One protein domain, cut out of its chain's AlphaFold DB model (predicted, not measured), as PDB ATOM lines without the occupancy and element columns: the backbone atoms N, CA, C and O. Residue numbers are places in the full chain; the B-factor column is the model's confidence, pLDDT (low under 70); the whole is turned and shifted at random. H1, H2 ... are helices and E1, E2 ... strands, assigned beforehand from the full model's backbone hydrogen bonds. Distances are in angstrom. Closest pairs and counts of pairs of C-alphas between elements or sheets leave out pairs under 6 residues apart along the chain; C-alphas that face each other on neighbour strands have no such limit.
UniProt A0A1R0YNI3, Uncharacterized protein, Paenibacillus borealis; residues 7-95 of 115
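What this domain is: This is residues 7 to 95 of the 115 residues of an uncharacterized protein of Paenibacillus borealis (UniProt A0A1R0YNI3). With little regular structure, a small three-stranded sheet sits among long loops, and two short helices, H1 and H2, pair up off the sheet at one end. The 89 printed residues, 26 in named elements, are mixed: E1 E2 H1 H2 E3, with an antiparallel sheet E2 - E1 - E3. It is compact, radius of gyration of the C-alphas 12.6 A, spanning 33 by 29 by 21 A.

How they stand to each other: After residues 7 to 28, find the hairpin of E1, residues 29 to 32, and E2, residues 37 to 40; N 31 and O 38 are 2.9 A apart, within hydrogen-bond range. E3, residues 80 to 83, is antiparallel to E1, with N 30 and O 82 within range at 2.8 A. H1, residues 54 to 58, and H2, residues 63 to 71, touch; their closest C-alphas, of Gly 56 and Arg 63, are 4.3 A apart. Every O i to N i+4 pair in both is within range. E2, H1 H2, E3 form a split strand-helix-strand unit, same-way strands with E1 between, crossover right-handed.

Where its parts are: Find E1's start, C-alpha 29, at (-49.940, -0.261, 46.155); H2 runs 12.3 A; E3 ends at C-alpha 83, (-53.305, 0.846, 44.056).

The domain as a whole: The link E2 to H1 is long; the printed part has no cut, and no printed residue is under pLDDT 70.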
ATOM      1  N   LYS A   7     -50.165  -2.577  35.541       94.62
ATOM      2  CA  LYS A   7     -51.469  -1.952  35.696       94.62
ATOM      3  C   LYS A   7     -52.146  -2.499  36.953       94.62
ATOM      4  O   LYS A   7     -52.053  -3.683  37.280       94.62
ATOM      5  N   CYS A   8     -52.835  -1.622  37.666       94.88
ATOM      6  CA  CYS A   8     -53.690  -1.950  38.793       94.88
ATOM      7  C   CYS A   8     -54.743  -2.974  38.349       94.88
ATOM      8  O   CYS A   8     -55.500  -2.702  37.420       94.88
ATOM      9  N   ALA A   9     -54.832  -4.114  39.033       96.25
ATOM     10  CA  ALA A   9     -55.753  -5.207  38.714       96.25
ATOM     11  C   ALA A   9     -57.238  -4.795  38.746       96.25
ATOM     12  O   ALA A   9     -58.078  -5.448  38.129       96.25
ATOM     13  N   VAL A  10     -57.563  -3.719  39.473       95.12
ATOM     14  CA  VAL A  10     -58.931  -3.198  39.606       95.12
ATOM     15  C   VAL A  10     -59.206  -2.086  38.598       95.12
ATOM     16  O   VAL A  10     -60.202  -2.136  37.884       95.12
ATOM     17  N   SER A  11     -58.342  -1.072  38.536       93.00
ATOM     18  CA  SER A  11     -58.611   0.148  37.765       93.00
ATOM     19  C   SER A  11     -57.921   0.210  36.403       93.00
ATOM     20  O   SER A  11     -58.169   1.144  35.651       93.00
ATOM     21  N   GLY A  12     -56.996  -0.705  36.101       91.62
ATOM     22  CA  GLY A  12     -56.160  -0.658  34.895       91.62
ATOM     23  C   GLY A  12     -55.105   0.459  34.890       91.62
ATOM     24  O   GLY A  12     -54.322   0.572  33.952       91.62
ATOM     25  N   MET A  13     -55.050   1.285  35.937       90.94
ATOM     26  CA  MET A  13     -54.121   2.413  36.025       90.94
ATOM     27  C   MET A  13     -52.687   1.947  36.249       90.94
ATOM     28  O   MET A  13     -52.458   0.990  36.981       90.94
ATOM     29  N   SER A  14     -51.711   2.659  35.695       91.38
ATOM     30  CA  SER A  14     -50.302   2.343  35.929       91.38
ATOM     31  C   SER A  14     -49.919   2.511  37.402       91.38
ATOM     32  O   SER A  14     -50.305   3.491  38.046       91.38
ATOM     33  N   ILE A  15     -49.130   1.563  37.909       92.31
ATOM     34  CA  ILE A  15     -48.407   1.689  39.172       92.31
ATOM     35  C   ILE A  15     -47.101   2.438  38.886       92.31
ATOM     36  O   ILE A  15     -46.162   1.881  38.305       92.31
ATOM     37  N   ALA A  16     -47.060   3.711  39.263       90.31
ATOM     38  CA  ALA A  16     -45.925   4.583  39.004       90.31
ATOM     39  C   ALA A  16     -44.805   4.352  40.009       90.31
ATOM     40  O   ALA A  16     -45.059   4.076  41.182       90.31
ATOM     41  N   ASN A  17     -43.559   4.488  39.552       87.94
ATOM     42  CA  ASN A  17     -42.454   4.562  40.493       87.94
ATOM     43  C   ASN A  17     -42.388   5.967  41.117       87.94
ATOM     44  O   ASN A  17     -42.754   6.953  40.481       87.94
ATOM     45  N   VAL A  18     -41.904   6.084  42.350       89.12
ATOM     46  CA  VAL A  18     -41.871   7.378  43.063       89.12
ATOM     47  C   VAL A  18     -41.040   8.474  42.380       89.12
ATOM     48  O   VAL A  18     -41.245   9.653  42.649       89.12
ATOM     49  N   ASN A  19     -40.115   8.118  41.488       85.31
ATOM     50  CA  ASN A  19     -39.157   9.047  40.885       85.31
ATOM     51  C   ASN A  19     -39.695   9.775  39.639       85.31
ATOM     52  O   ASN A  19     -38.994  10.629  39.102       85.31
ATOM     53  N   VAL A  20     -40.910   9.474  39.158       82.44
ATOM     54  CA  VAL A  20     -41.460  10.109  37.937       82.44
ATOM     55  C   VAL A  20     -42.184  11.432  38.163       82.44
ATOM     56  O   VAL A  20     -42.668  12.028  37.207       82.44
ATOM     57  N   GLY A  21     -42.298  11.895  39.411       77.38
ATOM     58  CA  GLY A  21     -42.987  13.152  39.728       77.38
ATOM     59  C   GLY A  21     -44.506  13.130  39.503       77.38
ATOM     60  O   GLY A  21     -45.132  14.187  39.511       77.38
ATOM     61  N   LEU A  22     -45.105  11.947  39.307       83.88
ATOM     62  CA  LEU A  22     -46.557  11.757  39.314       83.88
ATOM     63  C   LEU A  22     -47.121  11.838  40.741       83.88
ATOM     64  O   LEU A  22     -46.386  11.938  41.725       83.88
ATOM     65  N   ASN A  23     -48.450  11.774  40.858       85.38
ATOM     66  CA  ASN A  23     -49.125  11.758  42.151       85.38
ATOM     67  C   ASN A  23     -48.588  10.598  43.028       85.38
ATOM     68  O   ASN A  23     -48.674   9.444  42.600       85.38
ATOM     69  N   PRO A  24     -48.100  10.856  44.261       87.50
ATOM     70  CA  PRO A  24     -47.587   9.819  45.166       87.50
ATOM     71  C   PRO A  24     -48.585   8.698  45.489       87.50
ATOM     72  O   PRO A  24     -48.196   7.592  45.858       87.50
ATOM     73  N   GLU A  25     -49.889   8.931  45.337       90.75
ATOM     74  CA  GLU A  25     -50.895   7.873  45.483       90.75
ATOM     75  C   GLU A  25     -50.792   6.790  44.393       90.75
ATOM     76  O   GLU A  25     -51.288   5.682  44.586       90.75
ATOM     77  N   GLN A  26     -50.132   7.072  43.263       89.94
ATOM     78  CA  GLN A  26     -49.885   6.097  42.195       89.94
ATOM     79  C   GLN A  26     -48.694   5.170  42.462       89.94
ATOM     80  O   GLN A  26     -48.554   4.167  41.762       89.94
ATOM     81  N   SER A  27     -47.869   5.466  43.470       92.44
ATOM     82  CA  SER A  27     -46.797   4.577  43.934       92.44
ATOM     83  C   SER A  27     -47.179   3.763  45.169       92.44
ATOM     84  O   SER A  27     -46.447   2.854  45.552       92.44
ATOM     85  N   LYS A  28     -48.313   4.076  45.808       96.31
ATOM     86  CA  LYS A  28     -48.848   3.308  46.936       96.31
ATOM     87  C   LYS A  28     -49.673   2.145  46.411       96.31
ATOM     88  O   LYS A  28     -50.719   2.356  45.791       96.31
ATOM     89  N   CYS A  29     -49.259   0.917  46.678       96.62
ATOM     90  CA  CYS A  29     -49.940  -0.261  46.155       96.62
ATOM     91  C   CYS A  29     -49.836  -1.469  47.087       96.62
ATOM     92  O   CYS A  29     -49.148  -1.450  48.102       96.62
ATOM     93  N   TYR A  30     -50.577  -2.518  46.755       97.75
ATOM     94  CA  TYR A  30     -50.491  -3.817  47.393       97.75
ATOM     95  C   TYR A  30     -50.158  -4.868  46.355       97.75
ATOM     96  O   TYR A  30     -50.831  -4.929  45.327       97.75
ATOM     97  N   LEU A  31     -49.190  -5.727  46.655       97.75
ATOM     98  CA  LEU A  31     -49.056  -7.021  46.001       97.75
ATOM     99  C   LEU A  31     -49.969  -8.012  46.726       97.75
ATOM    100  O   LEU A  31     -49.791  -8.266  47.919       97.75
ATOM    101  N   VAL A  32     -50.934  -8.575  46.007       97.44
ATOM    102  CA  VAL A  32     -51.815  -9.627  46.519       97.44
ATOM    103  C   VAL A  32     -51.309 -10.957  45.978       97.44
ATOM    104  O   VAL A  32     -51.308 -11.179  44.770       97.44
ATOM    105  N   THR A  33     -50.864 -11.836  46.872       95.81
ATOM    106  CA  THR A  33     -50.466 -13.217  46.556       95.81
ATOM    107  C   THR A  33     -51.513 -14.192  47.106       95.81
ATOM    108  O   THR A  33     -52.352 -13.765  47.907       95.81
ATOM    109  N   PRO A  34     -51.492 -15.480  46.718       95.31
ATOM    110  CA  PRO A  34     -52.401 -16.478  47.283       95.31
ATOM    111  C   PRO A  34     -52.345 -16.564  48.816       95.31
ATOM    112  O   PRO A  34     -53.385 -16.713  49.452       95.31
ATOM    113  N   ASP A  35     -51.155 -16.409  49.402       92.75
ATOM    114  CA  ASP A  35     -50.940 -16.608  50.841       92.75
ATOM    115  C   ASP A  35     -51.005 -15.310  51.653       92.75
ATOM    116  O   ASP A  35     -51.409 -15.306  52.818       92.75
ATOM    117  N   LYS A  36     -50.546 -14.193  51.073       95.12
ATOM    118  CA  LYS A  36     -50.345 -12.938  51.806       95.12
ATOM    119  C   LYS A  36     -50.507 -11.696  50.934       95.12
ATOM    120  O   LYS A  36     -50.266 -11.706  49.727       95.12
ATOM    121  N   VAL A  37     -50.852 -10.590  51.580       97.00
ATOM    122  CA  VAL A  37     -50.875  -9.257  50.978       97.00
ATOM    123  C   VAL A  37     -49.704  -8.432  51.511       97.00
ATOM    124  O   VAL A  37     -49.489  -8.367  52.724       97.00
ATOM    125  N   TYR A  38     -48.959  -7.791  50.612       97.56
ATOM    126  CA  TYR A  38     -47.812  -6.942  50.934       97.56
ATOM    127  C   TYR A  38     -48.121  -5.501  50.549       97.56
ATOM    128  O   TYR A  38     -48.425  -5.226  49.392       97.56
ATOM    129  N   TYR A  39     -48.065  -4.587  51.516       97.69
ATOM    130  CA  TYR A  39     -48.252  -3.159  51.273       97.69
ATOM    131  C   TYR A  39     -46.934  -2.498  50.889       97.69
ATOM    132  O   TYR A  39     -45.948  -2.638  51.609       97.69
ATOM    133  N   GLU A  40     -46.954  -1.725  49.811       97.38
ATOM    134  CA  GLU A  40     -45.848  -0.906  49.347       97.38
ATOM    135  C   GLU A  40     -46.246   0.579  49.387       97.38
ATOM    136  O   GLU A  40     -47.104   1.005  48.608       97.38
ATOM    137  N   PRO A  41     -45.678   1.387  50.299       95.69
ATOM    138  CA  PRO A  41     -46.002   2.809  50.400       95.69
ATOM    139  C   PRO A  41     -45.332   3.679  49.326       95.69
ATOM    140  O   PRO A  41     -45.751   4.822  49.133       95.69
ATOM    141  N   ALA A  42     -44.278   3.194  48.672       94.31
ATOM    142  CA  ALA A  42     -43.398   3.997  47.835       94.31
ATOM    143  C   ALA A  42     -42.739   3.133  46.747       94.31
ATOM    144  O   ALA A  42     -41.513   2.997  46.707       94.31
ATOM    145  N   TYR A  43     -43.551   2.563  45.850       94.25
ATOM    146  CA  TYR A  43     -43.075   1.636  44.826       94.25
ATOM    147  C   TYR A  43     -41.915   2.218  44.005       94.25
ATOM    148  O   TYR A  43     -42.013   3.299  43.423       94.25
ATOM    149  N   GLN A  44     -40.803   1.482  43.953       91.50
ATOM    150  CA  GLN A  44     -39.553   1.932  43.325       91.50
ATOM    151  C   GLN A  44     -39.402   1.496  41.862       91.50
ATOM    152  O   GLN A  44     -38.481   1.944  41.188       91.50
ATOM    153  N   GLY A  45     -40.285   0.632  41.346       90.81
ATOM    154  CA  GLY A  45     -40.170   0.137  39.968       90.81
ATOM    155  C   GLY A  45     -39.309  -1.120  39.802       90.81
ATOM    156  O   GLY A  45     -38.899  -1.421  38.686       90.81
ATOM    157  N   TYR A  46     -39.014  -1.867  40.871       90.31
ATOM    158  CA  TYR A  46     -38.130  -3.047  40.810       90.31
ATOM    159  C   TYR A  46     -38.799  -4.368  41.216       90.31
ATOM    160  O   TYR A  46     -38.105  -5.367  41.413       90.31
ATOM    161  N   GLY A  47     -40.131  -4.400  41.300       92.19
ATOM    162  CA  GLY A  47     -40.876  -5.592  41.716       92.19
ATOM    163  C   GLY A  47     -40.745  -5.918  43.206       92.19
ATOM    164  O   GLY A  47     -40.991  -7.051  43.600       92.19
ATOM    165  N   GLU A  48     -40.344  -4.949  44.023       94.88
ATOM    166  CA  GLU A  48     -40.322  -5.078  45.478       94.88
ATOM    167  C   GLU A  48     -41.585  -4.456  46.073       94.88
ATOM    168  O   GLU A  48     -41.974  -3.352  45.686       94.88
ATOM    169  N   PHE A  49     -42.224  -5.187  46.984       96.06
ATOM    170  CA  PHE A  49     -43.443  -4.766  47.658       96.06
ATOM    171  C   PHE A  49     -43.352  -5.100  49.141       96.06
ATOM    172  O   PHE A  49     -43.272  -6.275  49.512       96.06
ATOM    173  N   GLY A  50     -43.353  -4.078  49.996       94.38
ATOM    174  CA  GLY A  50     -43.298  -4.278  51.446       94.38
ATOM    175  C   GLY A  50     -42.051  -5.046  51.898       94.38
ATOM    176  O   GLY A  50     -42.137  -5.876  52.805       94.38
ATOM    177  N   GLY A  51     -40.917  -4.816  51.226       93.94
ATOM    178  CA  GLY A  51     -39.636  -5.482  51.486       93.94
ATOM    179  C   GLY A  51     -39.494  -6.884  50.882       93.94
ATOM    180  O   GLY A  51     -38.529  -7.580  51.193       93.94
ATOM    181  N   VAL A  52     -40.441  -7.329  50.048       94.62
ATOM    182  CA  VAL A  52     -40.387  -8.639  49.385       94.62
ATOM    183  C   VAL A  52     -40.310  -8.484  47.871       94.62
ATOM    184  O   VAL A  52     -41.141  -7.823  47.254       94.62
ATOM    185  N   ASP A  53     -39.326  -9.144  47.264       94.88
ATOM    186  CA  ASP A  53     -39.162  -9.230  45.814       94.88
ATOM    187  C   ASP A  53     -40.135 -10.259  45.217       94.88
ATOM    188  O   ASP A  53     -40.014 -11.462  45.474       94.88
ATOM    189  N   VAL A  54     -41.072  -9.807  44.377       95.25
ATOM    190  CA  VAL A  54     -42.060 -10.671  43.710       95.25
ATOM    191  C   VAL A  54     -41.400 -11.735  42.834       95.25
ATOM    192  O   VAL A  54     -41.861 -12.873  42.785       95.25
ATOM    193  N   PHE A  55     -40.280 -11.420  42.184       94.50
ATOM    194  CA  PHE A  55     -39.535 -12.400  41.397       94.50
ATOM    195  C   PHE A  55     -38.728 -13.337  42.297       94.50
ATOM    196  O   PHE A  55     -38.490 -14.488  41.938       94.50
ATOM    197  N   GLY A  56     -38.331 -12.875  43.481       94.50
ATOM    198  CA  GLY A  56     -37.822 -13.742  44.539       94.50
ATOM    199  C   GLY A  56     -38.860 -14.792  44.939       94.50
ATOM    200  O   GLY A  56     -38.529 -15.977  44.970       94.50
ATOM    201  N   LEU A  57     -40.118 -14.383  45.148       94.25
ATOM    202  CA  LEU A  57     -41.226 -15.296  45.454       94.25
ATOM    203  C   LEU A  57     -41.457 -16.305  44.323       94.25
ATOM    204  O   LEU A  57     -41.389 -17.506  44.559       94.25
ATOM    205  N   LEU A  58     -41.624 -15.835  43.082       93.62
ATOM    206  CA  LEU A  58     -41.825 -16.709  41.915       93.62
ATOM    207  C   LEU A  58     -40.639 -17.647  41.649       93.62
ATOM    208  O   LEU A  58     -40.779 -18.684  41.007       93.62
ATOM    209  N   GLY A  59     -39.442 -17.250  42.070       93.75
ATOM    210  CA  GLY A  59     -38.205 -17.983  41.851       93.75
ATOM    211  C   GLY A  59     -37.775 -18.869  43.014       93.75
ATOM    212  O   GLY A  59     -36.673 -19.420  42.932       93.75
ATOM    213  N   ASN A  60     -38.574 -18.995  44.078       90.38
ATOM    214  CA  ASN A  60     -38.196 -19.670  45.326       90.38
ATOM    215  C   ASN A  60     -36.851 -19.160  45.881       90.38
ATOM    216  O   ASN A  60     -35.909 -19.922  46.097       90.38
ATOM    217  N   GLY A  61     -36.739 -17.839  46.031       91.12
ATOM    218  CA  GLY A  61     -35.545 -17.130  46.504       91.12
ATOM    219  C   GLY A  61     -34.556 -16.732  45.403       91.12
ATOM    220  O   GLY A  61     -33.613 -15.989  45.664       91.12
ATOM    221  N   ASN A  62     -34.759 -17.170  44.156       93.44
ATOM    222  CA  ASN A  62     -33.903 -16.797  43.028       93.44
ATOM    223  C   ASN A  62     -34.611 -15.827  42.070       93.44
ATOM    224  O   ASN A  62     -35.335 -16.252  41.168       93.44
ATOM    225  N   ARG A  63     -34.322 -14.527  42.202       93.19
ATOM    226  CA  ARG A  63     -34.885 -13.456  41.360       93.19
ATOM    227  C   ARG A  63     -34.772 -13.740  39.858       93.19
ATOM    228  O   ARG A  63     -35.754 -13.646  39.132       93.19
ATOM    229  N   ASN A  64     -33.591 -14.130  39.378       92.94
ATOM    230  CA  ASN A  64     -33.360 -14.374  37.948       92.94
ATOM    231  C   ASN A  64     -34.174 -15.563  37.424       92.94
ATOM    232  O   ASN A  64     -34.615 -15.559  36.273       92.94
ATOM    233  N   LYS A  65     -34.371 -16.587  38.260       94.12
ATOM    234  CA  LYS A  65     -35.271 -17.699  37.950       94.12
ATOM    235  C   LYS A  65     -36.718 -17.208  37.890       94.12
ATOM    236  O   LYS A  65     -37.395 -17.525  36.919       94.12
ATOM    237  N   GLY A  66     -37.156 -16.412  38.862       93.44
ATOM    238  CA  GLY A  66     -38.509 -15.857  38.898       93.44
ATOM    239  C   GLY A  66     -38.837 -14.974  37.700       93.44
ATOM    240  O   GLY A  66     -39.893 -15.153  37.107       93.44
ATOM    241  N   ILE A  67     -37.913 -14.110  37.267       91.25
ATOM    242  CA  ILE A  67     -38.073 -13.312  36.036       91.25
ATOM    243  C   ILE A  67     -38.280 -14.235  34.829       91.25
ATOM    244  O   ILE A  67     -39.260 -14.103  34.107       91.25
ATOM    245  N   LYS A  68     -37.424 -15.254  34.656       92.69
ATOM    246  CA  LYS A  68     -37.566 -16.222  33.552       92.69
ATOM    247  C   LYS A  68     -38.872 -17.017  33.611       92.69
ATOM    248  O   LYS A  68     -39.360 -17.442  32.566       92.69
ATOM    249  N   LEU A  69     -39.381 -17.308  34.807       92.50
ATOM    250  CA  LEU A  69     -40.660 -17.995  34.985       92.50
ATOM    251  C   LEU A  69     -41.824 -17.066  34.646       92.50
ATOM    252  O   LEU A  69     -42.726 -17.487  33.924       92.50
ATOM    253  N   HIS A  70     -41.763 -15.812  35.090       89.75
ATOM    254  CA  HIS A  70     -42.735 -14.780  34.753       89.75
ATOM    255  C   HIS A  70     -42.822 -14.559  33.237       89.75
ATOM    256  O   HIS A  70     -43.904 -14.693  32.673       89.75
ATOM    257  N   ASP A  71     -41.686 -14.361  32.561       87.44
ATOM    258  CA  ASP A  71     -41.624 -14.146  31.106       87.44
ATOM    259  C   ASP A  71     -42.189 -15.331  30.302       87.44
ATOM    260  O   ASP A  71     -42.659 -15.174  29.177       87.44
ATOM    261  N   LYS A  72     -42.141 -16.541  30.872       89.50
ATOM    262  CA  LYS A  72     -42.681 -17.767  30.266       89.50
ATOM    263  C   LYS A  72     -44.138 -18.044  30.640       89.50
ATOM    264  O   LYS A  72     -44.665 -19.058  30.184       89.50
ATOM    265  N   GLY A  73     -44.752 -17.231  31.502       85.44
ATOM    266  CA  GLY A  73     -46.077 -17.508  32.066       85.44
ATOM    267  C   GLY A  73     -46.118 -18.782  32.922       85.44
ATOM    268  O   GLY A  73     -47.129 -19.471  32.955       85.44
ATOM    269  N   LYS A  74     -44.997 -19.141  33.561       86.62
ATOM    270  CA  LYS A  74     -44.822 -20.357  34.382       86.62
ATOM    271  C   LYS A  74     -44.476 -20.043  35.841       86.62
ATOM    272  O   LYS A  74     -43.827 -20.848  36.500       86.62
ATOM    273  N   GLY A  75     -44.808 -18.844  36.310       85.00
ATOM    274  CA  GLY A  75     -44.663 -18.495  37.720       85.00
ATOM    275  C   GLY A  75     -45.617 -19.308  38.595       85.00
ATOM    276  O   GLY A  75     -46.687 -19.695  38.132       85.00
ATOM    277  N   ASP A  76     -45.242 -19.530  39.857       86.81
ATOM    278  CA  ASP A  76     -46.078 -20.252  40.832       86.81
ATOM    279  C   ASP A  76     -47.411 -19.528  41.113       86.81
ATOM    280  O   ASP A  76     -48.387 -20.142  41.535       86.81
ATOM    281  N   PHE A  77     -47.473 -18.221  40.839       92.94
ATOM    282  CA  PHE A  77     -48.698 -17.427  40.837       92.94
ATOM    283  C   PHE A  77     -48.613 -16.286  39.811       92.94
ATOM    284  O   PHE A  77     -47.550 -15.958  39.277       92.94
ATOM    285  N   GLU A  78     -49.754 -15.665  39.535       94.19
ATOM    286  CA  GLU A  78     -49.892 -14.507  38.658       94.19
ATOM    287  C   GLU A  78     -49.733 -13.220  39.468       94.19
ATOM    288  O   GLU A  78     -50.285 -13.076  40.556       94.19
ATOM    289  N   ILE A  79     -48.993 -12.249  38.941       95.12
ATOM    290  CA  ILE A  79     -48.767 -10.986  39.650       95.12
ATOM    291  C   ILE A  79     -50.072 -10.182  39.651       95.12
ATOM    292  O   ILE A  79     -50.610  -9.863  38.592       95.12
ATOM    293  N   LYS A  80     -50.579  -9.848  40.843       96.88
ATOM    294  CA  LYS A  80     -51.783  -9.028  41.033       96.88
ATOM    295  C   LYS A  80     -51.461  -7.874  41.970       96.88
ATOM    296  O   LYS A  80     -51.123  -8.084  43.135       96.88
ATOM    297  N   ILE A  81     -51.539  -6.656  41.448       96.81
ATOM    298  CA  ILE A  81     -51.167  -5.432  42.156       96.81
ATOM    299  C   ILE A  81     -52.343  -4.464  42.141       96.81
ATOM    300  O   ILE A  81     -52.956  -4.238  41.099       96.81
ATOM    301  N   ILE A  82     -52.656  -3.857  43.283       96.88
ATOM    302  CA  ILE A  82     -53.759  -2.895  43.416       96.88
ATOM    303  C   ILE A  82     -53.222  -1.595  43.997       96.88
ATOM    304  O   ILE A  82     -52.516  -1.616  45.000       96.88
ATOM    305  N   LEU A  83     -53.586  -0.447  43.423       96.38
ATOM    306  CA  LEU A  83     -53.305   0.846  44.056       96.38
ATOM    307  C   LEU A  83     -54.024   0.959  45.401       96.38
ATOM    308  O   LEU A  83     -55.194   0.593  45.519       96.38
ATOM    309  N   LYS A  84     -53.365   1.561  46.394       96.56
ATOM    310  CA  LYS A  84     -53.889   1.711  47.760       96.56
ATOM    311  C   LYS A  84     -55.316   2.267  47.784       96.56
ATOM    312  O   LYS A  84     -56.151   1.752  48.521       96.56
ATOM    313  N   LYS A  85     -55.613   3.258  46.940       95.25
ATOM    314  CA  LYS A  85     -56.936   3.896  46.855       95.25
ATOM    315  C   LYS A  85     -58.081   2.972  46.405       95.25
ATOM    316  O   LYS A  85     -59.229   3.277  46.694       95.25
ATOM    317  N   PHE A  86     -57.787   1.866  45.712       95.38
ATOM    318  CA  PHE A  86     -58.791   0.892  45.251       95.38
ATOM    319  C   PHE A  86     -58.805  -0.403  46.068       95.38
ATOM    320  O   PHE A  86     -59.641  -1.275  45.829       95.38
ATOM    321  N   TYR A  87     -57.880  -0.554  47.015       95.94
ATOM    322  CA  TYR A  87     -57.838  -1.731  47.862       95.94
ATOM    323  C   TYR A  87     -58.876  -1.629  48.983       95.94
ATOM    324  O   TYR A  87     -58.812  -0.725  49.818       95.94
ATOM    325  N   SER A  88     -59.795  -2.588  49.019       95.19
ATOM    326  CA  SER A  88     -60.871  -2.711  50.007       95.19
ATOM    327  C   SER A  88     -60.878  -4.078  50.701       95.19
ATOM    328  O   SER A  88     -61.896  -4.466  51.265       95.19
ATOM    329  N   GLY A  89     -59.764  -4.818  50.648       93.44
ATOM    330  CA  GLY A  89     -59.654  -6.164  51.221       93.44
ATOM    331  C   GLY A  89     -59.858  -7.304  50.221       93.44
ATOM    332  O   GLY A  89     -60.071  -8.433  50.648       93.44
ATOM    333  N   GLN A  90     -59.789  -7.027  48.913       95.75
ATOM    334  CA  GLN A  90     -59.937  -8.054  47.881       95.75
ATOM    335  C   GLN A  90     -58.872  -9.147  48.031       95.75
ATOM    336  O   GLN A  90     -57.693  -8.870  48.285       95.75
ATOM    337  N   THR A  91     -59.299 -10.386  47.839       95.25
ATOM    338  CA  THR A  91     -58.469 -11.589  47.887       95.25
ATOM    339  C   THR A  91     -57.868 -11.904  46.519       95.25
ATOM    340  O   THR A  91     -58.301 -11.402  45.482       95.25
ATOM    341  N   TYR A  92     -56.869 -12.787  46.497       95.69
ATOM    342  CA  TYR A  92     -56.179 -13.165  45.266       95.69
ATOM    343  C   TYR A  92     -57.117 -13.702  44.171       95.69
ATOM    344  O   TYR A  92     -56.927 -13.393  42.994       95.69
ATOM    345  N   ASN A  93     -58.138 -14.480  44.541       95.38
ATOM    346  CA  ASN A  93     -59.045 -15.129  43.586       95.38
ATOM    347  C   ASN A  93     -60.076 -14.169  42.975       95.38
ATOM    348  O   ASN A  93     -60.589 -14.437  41.893       95.38
ATOM    349  N   GLU A  94     -60.360 -13.045  43.634       94.25
ATOM    350  CA  GLU A  94     -61.300 -12.026  43.141       94.25
ATOM    351  C   GLU A  94     -60.661 -11.094  42.104       94.25
ATOM    352  O   GLU A  94     -61.350 -10.380  41.374       94.25
ATOM    353  N   LEU A  95     -59.330 -11.082  42.041       94.56
ATOM    354  CA  LEU A  95     -58.567 -10.143  41.237       94.56
ATOM    355  C   LEU A  95     -58.184 -10.729  39.887       94.56
ATOM    356  O   LEU A  95     -57.785 -11.891  39.769       94.56
TER     357      LEU A  95